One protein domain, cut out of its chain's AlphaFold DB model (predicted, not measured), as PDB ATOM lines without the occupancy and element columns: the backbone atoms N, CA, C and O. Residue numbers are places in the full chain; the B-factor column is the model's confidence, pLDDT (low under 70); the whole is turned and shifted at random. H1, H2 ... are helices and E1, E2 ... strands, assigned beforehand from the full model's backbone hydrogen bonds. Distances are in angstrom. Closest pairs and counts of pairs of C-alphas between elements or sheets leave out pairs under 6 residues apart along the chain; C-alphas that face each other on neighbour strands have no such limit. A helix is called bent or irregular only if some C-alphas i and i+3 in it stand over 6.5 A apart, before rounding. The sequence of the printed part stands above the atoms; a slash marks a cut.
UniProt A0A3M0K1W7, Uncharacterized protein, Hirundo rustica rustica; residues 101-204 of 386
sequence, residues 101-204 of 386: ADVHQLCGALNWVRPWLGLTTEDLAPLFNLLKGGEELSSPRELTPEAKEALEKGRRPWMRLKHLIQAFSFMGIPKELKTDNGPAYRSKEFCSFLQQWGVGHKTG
ATOM      1  N   ALA A 101     159.191 175.216 207.388       85.75
ATOM      2  CA  ALA A 101     157.761 175.007 207.156       85.75
ATOM      3  C   ALA A 101     156.884 175.974 207.973       85.75
ATOM      4  O   ALA A 101     155.924 176.536 207.439       85.75
ATOM      5  N   ASP A 102     157.233 176.220 209.239       85.31
ATOM      6  CA  ASP A 102     156.511 177.180 210.080       85.31
ATOM      7  C   ASP A 102     156.654 178.612 209.545       85.31
ATOM      8  O   ASP A 102     155.676 179.364 209.529       85.31
ATOM      9  N   VAL A 103     157.842 178.984 209.046       85.88
ATOM     10  CA  VAL A 103     158.071 180.295 208.409       85.88
ATOM     11  C   VAL A 103     157.229 180.439 207.140       85.88
ATOM     12  O   VAL A 103     156.599 181.480 206.946       85.88
ATOM     13  N   HIS A 104     157.155 179.403 206.296       82.81
ATOM     14  CA  HIS A 104     156.290 179.403 205.110       82.81
ATOM     15  C   HIS A 104     154.817 179.583 205.480       82.81
ATOM     16  O   HIS A 104     154.134 180.421 204.885       82.81
ATOM     17  N   GLN A 105     154.334 178.840 206.479       82.75
ATOM     18  CA  GLN A 105     152.953 178.946 206.945       82.75
ATOM     19  C   GLN A 105     152.654 180.354 207.476       82.75
ATOM     20  O   GLN A 105     151.611 180.926 207.153       82.75
ATOM     21  N   LEU A 106     153.579 180.935 208.244       83.62
ATOM     22  CA  LEU A 106     153.435 182.286 208.773       83.62
ATOM     23  C   LEU A 106     153.427 183.344 207.664       83.62
ATOM     24  O   LEU A 106     152.553 184.210 207.653       83.62
ATOM     25  N   CYS A 107     154.372 183.276 206.724       82.62
ATOM     26  CA  CYS A 107     154.444 184.219 205.609       82.62
ATOM     27  C   CYS A 107     153.194 184.126 204.730       82.62
ATOM     28  O   CYS A 107     152.664 185.154 204.318       82.62
ATOM     29  N   GLY A 108     152.685 182.914 204.485       80.88
ATOM     30  CA  GLY A 108     151.419 182.705 203.783       80.88
ATOM     31  C   GLY A 108     150.242 183.337 204.525       80.88
ATOM     32  O   GLY A 108     149.463 184.078 203.929       80.88
ATOM     33  N   ALA A 109     150.155 183.114 205.840       77.94
ATOM     34  CA  ALA A 109     149.110 183.689 206.676       77.94
ATOM     35  C   ALA A 109     149.139 185.225 206.677       77.94
ATOM     36  O   ALA A 109     148.104 185.853 206.465       77.94
ATOM     37  N   LEU A 110     150.317 185.827 206.870       78.50
ATOM     38  CA  LEU A 110     150.502 187.279 206.870       78.50
ATOM     39  C   LEU A 110     150.245 187.897 205.498       78.50
ATOM     40  O   LEU A 110     149.575 188.921 205.420       78.50
ATOM     41  N   ASN A 111     150.708 187.265 204.420       78.62
ATOM     42  CA  ASN A 111     150.427 187.729 203.062       78.62
ATOM     43  C   ASN A 111     148.933 187.695 202.737       78.62
ATOM     44  O   ASN A 111     148.448 188.577 202.038       78.62
ATOM     45  N   TRP A 112     148.192 186.724 203.273       76.12
ATOM     46  CA  TRP A 112     146.748 186.646 203.081       76.12
ATOM     47  C   TRP A 112     145.994 187.782 203.787       76.12
ATOM     48  O   TRP A 112     145.091 188.372 203.202       76.12
ATOM     49  N   VAL A 113     146.388 188.144 205.014       74.94
ATOM     50  CA  VAL A 113     145.763 189.266 205.752       74.94
ATOM     51  C   VAL A 113     146.297 190.634 205.359       74.94
ATOM     52  O   VAL A 113     145.663 191.646 205.657       74.94
ATOM     53  N   ARG A 114     147.446 190.682 204.683       77.94
ATOM     54  CA  ARG A 114     148.140 191.906 204.278       77.94
ATOM     55  C   ARG A 114     147.230 192.977 203.658       77.94
ATOM     56  O   ARG A 114     147.386 194.127 204.074       77.94
ATOM     57  N   PRO A 115     146.263 192.661 202.765       74.62
ATOM     58  CA  PRO A 115     145.365 193.668 202.195       74.62
ATOM     59  C   PRO A 115     144.577 194.466 203.243       74.62
ATOM     60  O   PRO A 115     144.276 195.631 203.022       74.62
ATOM     61  N   TRP A 116     144.277 193.862 204.396       72.50
ATOM     62  CA  TRP A 116     143.509 194.495 205.473       72.50
ATOM     63  C   TRP A 116     144.371 195.211 206.507       72.50
ATOM     64  O   TRP A 116     143.854 195.995 207.299       72.50
ATOM     65  N   LEU A 117     145.668 194.913 206.538       75.12
ATOM     66  CA  LEU A 117     146.582 195.408 207.566       75.12
ATOM     67  C   LEU A 117     147.444 196.576 207.092       75.12
ATOM     68  O   LEU A 117     148.173 197.132 207.902       75.12
ATOM     69  N   GLY A 118     147.402 196.928 205.803       74.31
ATOM     70  CA  GLY A 118     148.219 198.014 205.252       74.31
ATOM     71  C   GLY A 118     149.732 197.766 205.339       74.31
ATOM     72  O   GLY A 118     150.499 198.719 205.259       74.31
ATOM     73  N   LEU A 119     150.160 196.508 205.514       78.50
ATOM     74  CA  LEU A 119     151.573 196.151 205.668       78.50
ATOM     75  C   LEU A 119     152.313 196.287 204.334       78.50
ATOM     76  O   LEU A 119     151.873 195.756 203.302       78.50
ATOM     77  N   THR A 120     153.463 196.955 204.356       80.94
ATOM     78  CA  THR A 120     154.331 197.073 203.179       80.94
ATOM     79  C   THR A 120     155.206 195.829 203.011       80.94
ATOM     80  O   THR A 120     155.261 194.943 203.866       80.94
ATOM     81  N   THR A 121     155.872 195.713 201.858       81.75
ATOM     82  CA  THR A 121     156.819 194.608 201.635       81.75
ATOM     83  C   THR A 121     158.047 194.787 202.524       81.75
ATOM     84  O   THR A 121     158.617 193.799 202.968       81.75
ATOM     85  N   GLU A 122     158.411 196.036 202.812       83.44
ATOM     86  CA  GLU A 122     159.518 196.411 203.690       83.44
ATOM     87  C   GLU A 122     159.234 196.022 205.140       83.44
ATOM     88  O   GLU A 122     160.079 195.392 205.771       83.44
ATOM     89  N   ASP A 123     158.009 196.264 205.619       82.62
ATOM     90  CA  ASP A 123     157.569 195.852 206.956       82.62
ATOM     91  C   ASP A 123     157.722 194.343 207.181       82.62
ATOM     92  O   ASP A 123     158.034 193.897 208.280       82.62
ATOM     93  N   LEU A 124     157.495 193.544 206.134       84.19
ATOM     94  CA  LEU A 124     157.573 192.083 206.176       84.19
ATOM     95  C   LEU A 124     158.928 191.533 205.710       84.19
ATOM     96  O   LEU A 124     159.163 190.326 205.813       84.19
ATOM     97  N   ALA A 125     159.839 192.378 205.222       86.00
ATOM     98  CA  ALA A 125     161.131 191.950 204.694       86.00
ATOM     99  C   ALA A 125     161.967 191.145 205.708       86.00
ATOM    100  O   ALA A 125     162.536 190.124 205.303       86.00
ATOM    101  N   PRO A 126     162.002 191.498 207.014       87.69
ATOM    102  CA  PRO A 126     162.686 190.684 208.018       87.69
ATOM    103  C   PRO A 126     162.157 189.245 208.089       87.69
ATOM    104  O   PRO A 126     162.942 188.307 208.207       87.69
ATOM    105  N   LEU A 127     160.841 189.048 207.933       85.06
ATOM    106  CA  LEU A 127     160.221 187.720 207.917       85.06
ATOM    107  C   LEU A 127     160.543 186.954 206.630       85.06
ATOM    108  O   LEU A 127     160.870 185.770 206.688       85.06
ATOM    109  N   PHE A 128     160.521 187.615 205.469       86.25
ATOM    110  CA  PHE A 128     160.871 186.963 204.200       86.25
ATOM    111  C   PHE A 128     162.346 186.573 204.115       86.25
ATOM    112  O   PHE A 128     162.684 185.591 203.454       86.25
ATOM    113  N   ASN A 129     163.231 187.285 204.811       86.75
ATOM    114  CA  ASN A 129     164.638 186.909 204.888       86.75
ATOM    115  C   ASN A 129     164.847 185.548 205.574       86.75
ATOM    116  O   ASN A 129     165.787 184.848 205.211       86.75
ATOM    117  N   LEU A 130     163.945 185.119 206.467       85.25
ATOM    118  CA  LEU A 130     163.996 183.793 207.103       85.25
ATOM    119  C   LEU A 130     163.694 182.638 206.134       85.25
ATOM    120  O   LEU A 130     164.006 181.484 206.434       85.25
ATOM    121  N   LEU A 131     163.111 182.931 204.965       85.12
ATOM    122  CA  LEU A 131     162.896 181.944 203.903       85.12
ATOM    123  C   LEU A 131     164.187 181.627 203.137       85.12
ATOM    124  O   LEU A 131     164.264 180.602 202.467       85.12
ATOM    125  N   LYS A 132     165.205 182.492 203.223       81.62
ATOM    126  CA  LYS A 132     166.498 182.281 202.562       81.62
ATOM    127  C   LYS A 132     167.317 181.240 203.338       81.62
ATOM    128  O   LYS A 132     167.258 181.185 204.564       81.62
ATOM    129  N   GLY A 133     168.104 180.430 202.629       77.94
ATOM    130  CA  GLY A 133     168.972 179.403 203.218       77.94
ATOM    131  C   GLY A 133     168.618 177.991 202.749       77.94
ATOM    132  O   GLY A 133     168.133 177.822 201.637       77.94
ATOM    133  N   GLY A 134     168.898 176.983 203.585       69.62
ATOM    134  CA  GLY A 134     168.696 175.569 203.239       69.62
ATOM    135  C   GLY A 134     167.258 175.256 202.813       69.62
ATOM    136  O   GLY A 134     166.323 175.763 203.427       69.62
ATOM    137  N   GLU A 135     167.117 174.424 201.778       76.81
ATOM    138  CA  GLU A 135     165.855 174.142 201.071       76.81
ATOM    139  C   GLU A 135     164.938 173.145 201.802       76.81
ATOM    140  O   GLU A 135     163.769 172.992 201.449       76.81
ATOM    141  N   GLU A 136     165.436 172.463 202.837       83.25
ATOM    142  CA  GLU A 136     164.647 171.481 203.578       83.25
ATOM    143  C   GLU A 136     163.605 172.149 204.484       83.25
ATOM    144  O   GLU A 136     163.929 172.982 205.337       83.25
ATOM    145  N   LEU A 137     162.347 171.715 204.363       83.62
ATOM    146  CA  LEU A 137     161.220 172.199 205.173       83.62
ATOM    147  C   LEU A 137     161.413 171.971 206.681       83.62
ATOM    148  O   LEU A 137     160.897 172.744 207.487       83.62
ATOM    149  N   SER A 138     162.169 170.939 207.058       85.31
ATOM    150  CA  SER A 138     162.548 170.615 208.438       85.31
ATOM    151  C   SER A 138     163.723 171.438 208.966       85.31
ATOM    152  O   SER A 138     164.061 171.310 210.143       85.31
ATOM    153  N   SER A 139     164.368 172.259 208.130       86.50
ATOM    154  CA  SER A 139     165.538 173.027 208.552       86.50
ATOM    155  C   SER A 139     165.181 173.979 209.700       86.50
ATOM    156  O   SER A 139     164.154 174.668 209.629       86.50
ATOM    157  N   PRO A 140     165.999 174.023 210.771       87.25
ATOM    158  CA  PRO A 140     165.698 174.846 211.927       87.25
ATOM    159  C   PRO A 140     165.742 176.332 211.558       87.25
ATOM    160  O   PRO A 140     166.595 176.786 210.782       87.25
ATOM    161  N   ARG A 141     164.796 177.091 212.110       87.12
ATOM    162  CA  ARG A 141     164.678 178.541 211.943       87.12
ATOM    163  C   ARG A 141     164.344 179.185 213.278       87.12
ATOM    164  O   ARG A 141     163.499 178.688 214.016       87.12
ATOM    165  N   GLU A 142     164.971 180.324 213.539       86.25
ATOM    166  CA  GLU A 142     164.703 181.151 214.710       86.25
ATOM    167  C   GLU A 142     164.299 182.559 214.273       86.25
ATOM    168  O   GLU A 142     164.790 183.090 213.275       86.25
ATOM    169  N   LEU A 143     163.376 183.162 215.021       86.75
ATOM    170  CA  LEU A 143     162.932 184.531 214.785       86.75
ATOM    171  C   LEU A 143     163.989 185.524 215.273       86.75
ATOM    172  O   LEU A 143     164.232 185.618 216.480       86.75
ATOM    173  N   THR A 144     164.545 186.315 214.353       88.81
ATOM    174  CA  THR A 144     165.371 187.475 214.717       88.81
ATOM    175  C   THR A 144     164.520 188.546 215.418       88.81
ATOM    176  O   THR A 144     163.292 188.550 215.263       88.81
ATOM    177  N   PRO A 145     165.122 189.457 216.206       89.19
ATOM    178  CA  PRO A 145     164.394 190.554 216.850       89.19
ATOM    179  C   PRO A 145     163.556 191.383 215.864       89.19
ATOM    180  O   PRO A 145     162.385 191.646 216.125       89.19
ATOM    181  N   GLU A 146     164.105 191.682 214.688       88.31
ATOM    182  CA  GLU A 146     163.439 192.455 213.633       88.31
ATOM    183  C   GLU A 146     162.237 191.690 213.055       88.31
ATOM    184  O   GLU A 146     161.187 192.264 212.776       88.31
ATOM    185  N   ALA A 147     162.355 190.365 212.916       86.56
ATOM    186  CA  ALA A 147     161.256 189.513 212.473       86.56
ATOM    187  C   ALA A 147     160.127 189.422 213.516       86.56
ATOM    188  O   ALA A 147     158.956 189.334 213.142       86.56
ATOM    189  N   LYS A 148     160.451 189.474 214.817       87.44
ATOM    190  CA  LYS A 148     159.444 189.536 215.893       87.44
ATOM    191  C   LYS A 148     158.691 190.864 215.878       87.44
ATOM    192  O   LYS A 148     157.472 190.868 216.021       87.44
ATOM    193  N   GLU A 149     159.393 191.970 215.665       87.44
ATOM    194  CA  GLU A 149     158.769 193.290 215.560       87.44
ATOM    195  C   GLU A 149     157.824 193.374 214.351       87.44
ATOM    196  O   GLU A 149     156.658 193.756 214.494       87.44
ATOM    197  N   ALA A 150     158.281 192.913 213.181       85.56
ATOM    198  CA  ALA A 150     157.464 192.805 211.972       85.56
ATOM    199  C   ALA A 150     156.201 191.953 212.195       85.56
ATOM    200  O   ALA A 150     155.097 192.317 211.775       85.56
ATOM    201  N   LEU A 151     156.346 190.830 212.905       85.81
ATOM    202  CA  LEU A 151     155.236 189.954 213.264       85.81
ATOM    203  C   LEU A 151     154.207 190.667 214.148       85.81
ATOM    204  O   LEU A 151     153.010 190.615 213.861       85.81
ATOM    205  N   GLU A 152     154.649 191.358 215.197       83.75
ATOM    206  CA  GLU A 152     153.761 192.080 216.115       83.75
ATOM    207  C   GLU A 152     153.097 193.306 215.468       83.75
ATOM    208  O   GLU A 152     151.966 193.667 215.823       83.75
ATOM    209  N   LYS A 153     153.739 193.921 214.465       82.00
ATOM    210  CA  LYS A 153     153.136 194.978 213.638       82.00
ATOM    211  C   LYS A 153     151.919 194.467 212.859       82.00
ATOM    212  O   LYS A 153     150.906 195.157 212.808       82.00
ATOM    213  N   GLY A 154     151.968 193.242 212.325       78.88
ATOM    214  CA  GLY A 154     150.834 192.622 211.625       78.88
ATOM    215  C   GLY A 154     149.812 191.937 212.541       78.88
ATOM    216  O   GLY A 154     148.601 192.017 212.319       78.88
ATOM    217  N   ARG A 155     150.272 191.281 213.610       80.00
ATOM    218  CA  ARG A 155     149.422 190.496 214.518       80.00
ATOM    219  C   ARG A 155     148.442 191.370 215.301       80.00
ATOM    220  O   ARG A 155     147.262 191.020 215.393       80.00
ATOM    221  N   ARG A 156     148.893 192.510 215.839       76.69
ATOM    222  CA  ARG A 156     148.057 193.381 216.685       76.69
ATOM    223  C   ARG A 156     146.828 193.930 215.942       76.69
ATOM    224  O   ARG A 156     145.721 193.770 216.465       76.69
ATOM    225  N   PRO A 157     146.941 194.538 214.742       77.06
ATOM    226  CA  PRO A 157     145.766 194.978 213.993       77.06
ATOM    227  C   PRO A 157     144.898 193.806 213.523       77.06
ATOM    228  O   PRO A 157     143.673 193.899 213.610       77.06
ATOM    229  N   TRP A 158     145.493 192.671 213.134       78.75
ATOM    230  CA  TRP A 158     144.739 191.478 212.737       78.75
ATOM    231  C   TRP A 158     143.805 190.978 213.837       78.75
ATOM    232  O   TRP A 158     142.628 190.730 213.576       78.75
ATOM    233  N   MET A 159     144.288 190.875 215.078       75.44
ATOM    234  CA  MET A 159     143.458 190.435 216.205       75.44
ATOM    235  C   MET A 159     142.235 191.338 216.406       75.44
ATOM    236  O   MET A 159     141.151 190.840 216.704       75.44
ATOM    237  N   ARG A 160     142.380 192.648 216.176       75.94
ATOM    238  CA  ARG A 160     141.264 193.601 216.256       75.94
ATOM    239  C   ARG A 160     140.269 193.408 215.112       75.94
ATOM    240  O   ARG A 160     139.069 193.284 215.353       75.94
ATOM    241  N   LEU A 161     140.763 193.352 213.875       79.69
ATOM    242  CA  LEU A 161     139.924 193.238 212.678       79.69
ATOM    243  C   LEU A 161     139.212 191.886 212.589       79.69
ATOM    244  O   LEU A 161     138.062 191.829 212.160       79.69
ATOM    245  N   LYS A 162     139.837 190.806 213.070       77.56
ATOM    246  CA  LYS A 162     139.256 189.458 213.097       77.56
ATOM    247  C   LYS A 162     137.862 189.440 213.727       77.56
ATOM    248  O   LYS A 162     136.961 188.799 213.188       77.56
ATOM    249  N   HIS A 163     137.666 190.153 214.835       77.06
ATOM    250  CA  HIS A 163     136.366 190.220 215.503       77.06
ATOM    251  C   HIS A 163     135.311 190.962 214.674       77.06
ATOM    252  O   HIS A 163     134.153 190.546 214.652       77.06
ATOM    253  N   LEU A 164     135.703 192.016 213.954       79.44
ATOM    254  CA  LEU A 164     134.802 192.725 213.046       79.44
ATOM    255  C   LEU A 164     134.428 191.877 211.839       79.44
ATOM    256  O   LEU A 164     133.256 191.827 211.487       79.44
ATOM    257  N   ILE A 165     135.379 191.153 211.250       77.31
ATOM    258  CA  ILE A 165     135.088 190.264 210.121       77.31
ATOM    259  C   ILE A 165     134.110 189.161 210.555       77.31
ATOM    260  O   ILE A 165     133.135 188.881 209.859       77.31
ATOM    261  N   GLN A 166     134.308 188.578 211.742       71.44
ATOM    262  CA  GLN A 166     133.359 187.618 212.316       71.44
ATOM    263  C   GLN A 166     131.969 188.237 212.529       71.44
ATOM    264  O   GLN A 166     130.956 187.622 212.197       71.44
ATOM    265  N   ALA A 167     131.912 189.468 213.041       74.75
ATOM    266  CA  ALA A 167     130.667 190.201 213.235       74.75
ATOM    267  C   ALA A 167     129.949 190.489 211.902       74.75
ATOM    268  O   ALA A 167     128.748 190.235 211.786       74.75
ATOM    269  N   PHE A 168     130.676 190.954 210.883       77.56
ATOM    270  CA  PHE A 168     130.146 191.253 209.550       77.56
ATOM    271  C   PHE A 168     129.668 189.991 208.837       77.56
ATOM    272  O   PHE A 168     128.618 190.012 208.199       77.56
ATOM    273  N   SER A 169     130.362 188.863 209.012       66.00
ATOM    274  CA  SER A 169     129.908 187.577 208.479       66.00
ATOM    275  C   SER A 169     128.537 187.165 209.014       66.00
ATOM    276  O   SER A 169     127.816 186.441 208.329       66.00
ATOM    277  N   PHE A 170     128.208 187.523 210.255       59.84
ATOM    278  CA  PHE A 170     126.979 187.076 210.905       59.84
ATOM    279  C   PHE A 170     125.835 188.081 210.738       59.84
ATOM    280  O   PHE A 170     124.697 187.706 210.454       59.84
ATOM    281  N   MET A 171     126.134 189.369 210.913       65.62
ATOM    282  CA  MET A 171     125.143 190.448 210.883       65.62
ATOM    283  C   MET A 171     124.969 191.066 209.489       65.62
ATOM    284  O   MET A 171     123.985 191.766 209.254       65.62
ATOM    285  N   GLY A 172     125.881 190.771 208.561       64.56
ATOM    286  CA  GLY A 172     126.043 191.501 207.310       64.56
ATOM    287  C   GLY A 172     126.980 192.698 207.472       64.56
ATOM    288  O   GLY A 172     127.302 193.120 208.585       64.56
ATOM    289  N   ILE A 173     127.419 193.245 206.340       75.12
ATOM    290  CA  ILE A 173     128.280 194.430 206.301       75.12
ATOM    291  C   ILE A 173     127.422 195.655 206.667       75.12
ATOM    292  O   ILE A 173     126.432 195.927 205.978       75.12
ATOM    293  N   PRO A 174     127.729 196.374 207.760       79.50
ATOM    294  CA  PRO A 174     126.958 197.543 208.154       79.50
ATOM    295  C   PRO A 174     127.231 198.712 207.205       79.50
ATOM    296  O   PRO A 174     128.343 198.888 206.725       79.50
ATOM    297  N   LYS A 175     126.235 199.577 206.994       80.12
ATOM    298  CA  LYS A 175     126.448 200.835 206.255       80.12
ATOM    299  C   LYS A 175     127.354 201.806 207.013       80.12
ATOM    300  O   LYS A 175     128.046 202.614 206.408       80.12
ATOM    301  N   GLU A 176     127.309 201.747 208.340       83.69
ATOM    302  CA  GLU A 176     128.020 202.667 209.213       83.69
ATOM    303  C   GLU A 176     128.428 201.973 210.513       83.69
ATOM    304  O   GLU A 176     127.634 201.249 211.118       83.69
ATOM    305  N   LEU A 177     129.659 202.225 210.951       85.56
ATOM    306  CA  LEU A 177     130.205 201.785 212.223       85.56
ATOM    307  C   LEU A 177     130.523 203.006 213.083       85.56
ATOM    308  O   LEU A 177     131.258 203.907 212.672       85.56
ATOM    309  N   LYS A 178     129.986 203.016 214.305       82.38
ATOM    310  CA  LYS A 178     130.274 204.050 215.295       82.38
ATOM    311  C   LYS A 178     131.235 203.518 216.350       82.38
ATOM    312  O   LYS A 178     130.885 202.575 217.057       82.38
ATOM    313  N   THR A 179     132.407 204.132 216.483       80.50
ATOM    314  CA  THR A 179     133.390 203.793 217.529       80.50
ATOM    315  C   THR A 179     133.645 204.993 218.437       80.50
ATOM    316  O   THR A 179     133.224 206.120 218.155       80.50
ATOM    317  N   ASP A 180     134.340 204.766 219.547       76.75
ATOM    318  CA  ASP A 180     134.955 205.859 220.292       76.75
ATOM    319  C   ASP A 180     136.205 206.397 219.557       76.75
ATOM    320  O   ASP A 180     136.567 205.925 218.474       76.75
ATOM    321  N   ASN A 181     136.847 207.412 220.142       73.44
ATOM    322  CA  ASN A 181     138.115 207.974 219.660       73.44
ATOM    323  C   ASN A 181     139.341 207.201 220.178       73.44
ATOM    324  O   ASN A 181     140.436 207.763 220.266       73.44
ATOM    325  N   GLY A 182     139.181 205.929 220.551       73.75
ATOM    326  CA  GLY A 182     140.282 205.088 220.992       73.75
ATOM    327  C   GLY A 182     141.387 205.010 219.924       73.75
ATOM    328  O   GLY A 182     141.075 204.956 218.730       73.75
ATOM    329  N   PRO A 183     142.679 204.985 220.307       74.50
ATOM    330  CA  PRO A 183     143.798 204.906 219.360       74.50
ATOM    331  C   PRO A 183     143.669 203.749 218.358       74.50
ATOM    332  O   PRO A 183     143.978 203.903 217.181       74.50
ATOM    333  N   ALA A 184     143.114 202.618 218.801       72.19
ATOM    334  CA  ALA A 184     142.868 201.447 217.966       72.19
ATOM    335  C   ALA A 184     141.950 201.728 216.758       72.19
ATOM    336  O   ALA A 184     142.176 201.166 215.685       72.19
ATOM    337  N   TYR A 185     140.952 202.603 216.916       80.19
ATOM    338  CA  TYR A 185     139.951 202.912 215.887       80.19
ATOM    339  C   TYR A 185     140.283 204.163 215.068       80.19
ATOM    340  O   TYR A 185     139.589 204.454 214.104       80.19
ATOM    341  N   ARG A 186     141.338 204.901 215.432       79.25
ATOM    342  CA  ARG A 186     141.868 206.036 214.650       79.25
ATOM    343  C   ARG A 186     143.062 205.655 213.770       79.25
ATOM    344  O   ARG A 186     143.629 206.509 213.098       79.25
ATOM    345  N   SER A 187     143.464 204.390 213.818       81.75
ATOM    346  CA  SER A 187     144.608 203.869 213.075       81.75
ATOM    347  C   SER A 187     144.338 203.843 211.563       81.75
ATOM    348  O   SER A 187     143.204 203.623 211.127       81.75
ATOM    349  N   LYS A 188     145.379 204.069 210.751       81.69
ATOM    350  CA  LYS A 188     145.273 204.098 209.280       81.69
ATOM    351  C   LYS A 188     144.791 202.753 208.736       81.69
ATOM    352  O   LYS A 188     144.013 202.709 207.784       81.69
ATOM    353  N   GLU A 189     145.214 201.666 209.372       80.94
ATOM    354  CA  GLU A 189     144.844 200.291 209.046       80.94
ATOM    355  C   GLU A 189     143.341 200.078 209.240       80.94
ATOM    356  O   GLU A 189     142.667 199.528 208.372       80.94
ATOM    357  N   PHE A 190     142.787 200.579 210.350       83.69
ATOM    358  CA  PHE A 190     141.360 200.475 210.639       83.69
ATOM    359  C   PHE A 190     140.504 201.278 209.653       83.69
ATOM    360  O   PHE A 190     139.504 200.769 209.149       83.69
ATOM    361  N   CYS A 191     140.918 202.506 209.333       83.12
ATOM    362  CA  CYS A 191     140.236 203.332 208.338       83.12
ATOM    363  C   CYS A 191     140.259 202.678 206.949       83.12
ATOM    364  O   CYS A 191     139.220 202.589 206.297       83.12
ATOM    365  N   SER A 192     141.419 202.160 206.530       82.56
ATOM    366  CA  SER A 192     141.578 201.468 205.241       82.56
ATOM    367  C   SER A 192     140.702 200.217 205.169       82.56
ATOM    368  O   SER A 192     140.031 199.985 204.164       82.56
ATOM    369  N   PHE A 193     140.636 199.451 206.263       85.12
ATOM    370  CA  PHE A 193     139.741 198.305 206.383       85.12
ATOM    371  C   PHE A 193     138.272 198.712 206.203       85.12
ATOM    372  O   PHE A 193     137.576 198.133 205.373       85.12
ATOM    373  N   LEU A 194     137.779 199.722 206.926       85.38
ATOM    374  CA  LEU A 194     136.379 200.142 206.796       85.38
ATOM    375  C   LEU A 194     136.059 200.682 205.398       85.38
ATOM    376  O   LEU A 194     135.009 200.351 204.849       85.38
ATOM    377  N   GLN A 195     136.980 201.438 204.796       83.00
ATOM    378  CA  GLN A 195     136.838 201.946 203.435       83.00
ATOM    379  C   GLN A 195     136.739 200.809 202.412       83.00
ATOM    380  O   GLN A 195     135.845 200.829 201.569       83.00
ATOM    381  N   GLN A 196     137.601 199.792 202.514       76.88
ATOM    382  CA  GLN A 196     137.564 198.631 201.624       76.88
ATOM    383  C   GLN A 196     136.235 197.873 201.726       76.88
ATOM    384  O   GLN A 196     135.738 197.363 200.728       76.88
ATOM    385  N   TRP A 197     135.634 197.827 202.913       79.88
ATOM    386  CA  TRP A 197     134.336 197.190 203.136       79.88
ATOM    387  C   TRP A 197     133.138 198.120 202.871       79.88
ATOM    388  O   TRP A 197     131.997 197.702 203.056       79.88
ATOM    389  N   GLY A 198     133.366 199.367 202.441       82.94
ATOM    390  CA  GLY A 198     132.305 200.345 202.178       82.94
ATOM    391  C   GLY A 198     131.539 200.780 203.432       82.94
ATOM    392  O   GLY A 198     130.376 201.175 203.343       82.94
ATOM    393  N   VAL A 199     132.163 200.678 204.607       86.25
ATOM    394  CA  VAL A 199     131.557 201.012 205.898       86.25
ATOM    395  C   VAL A 199     131.914 202.448 206.264       86.25
ATOM    396  O   VAL A 199     133.082 202.772 206.470       86.25
ATOM    397  N   GLY A 200     130.911 203.315 206.409       85.31
ATOM    398  CA  GLY A 200     131.128 204.663 206.932       85.31
ATOM    399  C   GLY A 200     131.618 204.615 208.380       85.31
ATOM    400  O   GLY A 200     131.045 203.902 209.204       85.31
ATOM    401  N   HIS A 201     132.662 205.366 208.718       89.00
ATOM    402  CA  HIS A 201     133.173 205.434 210.087       89.00
ATOM    403  C   HIS A 201     132.752 206.740 210.753       89.00
ATOM    404  O   HIS A 201     133.128 207.822 210.309       89.00
ATOM    405  N   LYS A 202     131.977 206.648 211.839       82.00
ATOM    406  CA  LYS A 202     131.683 207.792 212.708       82.00
ATOM    407  C   LYS A 202     132.383 207.618 214.038       82.00
ATOM    408  O   LYS A 202     132.072 206.702 214.800       82.00
ATOM    409  N   THR A 203     133.263 208.543 214.372       73.81
ATOM    410  CA  THR A 203     133.764 208.639 215.736       73.81
ATOM    411  C   THR A 203     132.760 209.394 216.604       73.81
ATOM    412  O   THR A 203     132.073 210.321 216.168       73.81
ATOM    413  N   GLY A 204     132.585 208.952 217.848       64.31
ATOM    414  CA  GLY A 204     131.798 209.706 218.821       64.31
ATOM    415  C   GLY A 204     132.414 211.085 219.079       64.31
ATOM    416  O   GLY A 204     133.634 211.226 219.126       64.31
TER     417      GLY A 204
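Overview. This is residues 101 to 204 of the 386 residues of an uncharacterized protein of Hirundo rustica rustica (UniProt A0A3M0K1W7). One long helix, H3, runs along much of a body that is only just elongated, with the helical hairpin of H1 and H2 packed on its first half, H2 at residues 146 to 151 and H1 at residues 154 to 158, and with H4 packed on the last residues of H1, 116 to 117. Beyond H4 a small two-stranded parallel sheet closes one end; the loop of residues 130 to 144 makes the other. The printed part has 104 residues, in the order H1, H2, H3, E1, H4, E2, and is mostly helix. It is loose, with a radius of gyration of the C-alphas of 16.4 A and spans of 51 by 26 by 17 A.

Along the chain. Find C-alpha 101 at (157.761, 175.007, 207.156); from there H1 runs 23.3 A to residue 117, with a kink of 31 degrees near residue 111. H2 is residues 121 to 129. H1 and H2 are irregular: C-alphas 112 and 115 are 7.2 A apart, C-alphas 123 and 126 7.3 A. H3, residues 145 to 171, covers 39.7 A and has a kink of 31 degrees near residue 160. E1 is residues 176 to 179, H4 188 to 196, and E2 200 to 203, ending at C-alpha 203 (133.764, 208.639, 215.736).

Arrangement. Look first at H1 and H2, a hairpin that only just touches, with 3 pairs of C-alphas within 8 A, closest at Cys 107 and Phe 128, 7.1 A. H3 touches H2 at a steep tilt of 63 degrees, the C-alphas of Pro 126 and Ala 147 closest at 4.8 A. Residues 116 to 117 of H1 touch H4, closest at the C-alphas of Leu 117 and Glu 189, 5.4 A. E1, H4 and E2 form a strand-helix-strand unit, two parallel strands joined through a helix, with a right-handed crossover; N 177 and O 200 are 2.8 A apart, within hydrogen-bond range. Every O i to N i+4 pair is within range in H4, against 11 of 13 in H1, 3 of 5 in H2 and 19 of 23 in H3.

Size, cuts and confidence. The C-alphas farthest apart, Glu 136 and Gly 204, are 52.7 A apart. The printed part has no cut, and the link from H2 to H3 is long. Confidence is under 70 at residues 134, 169 to 172 and 204.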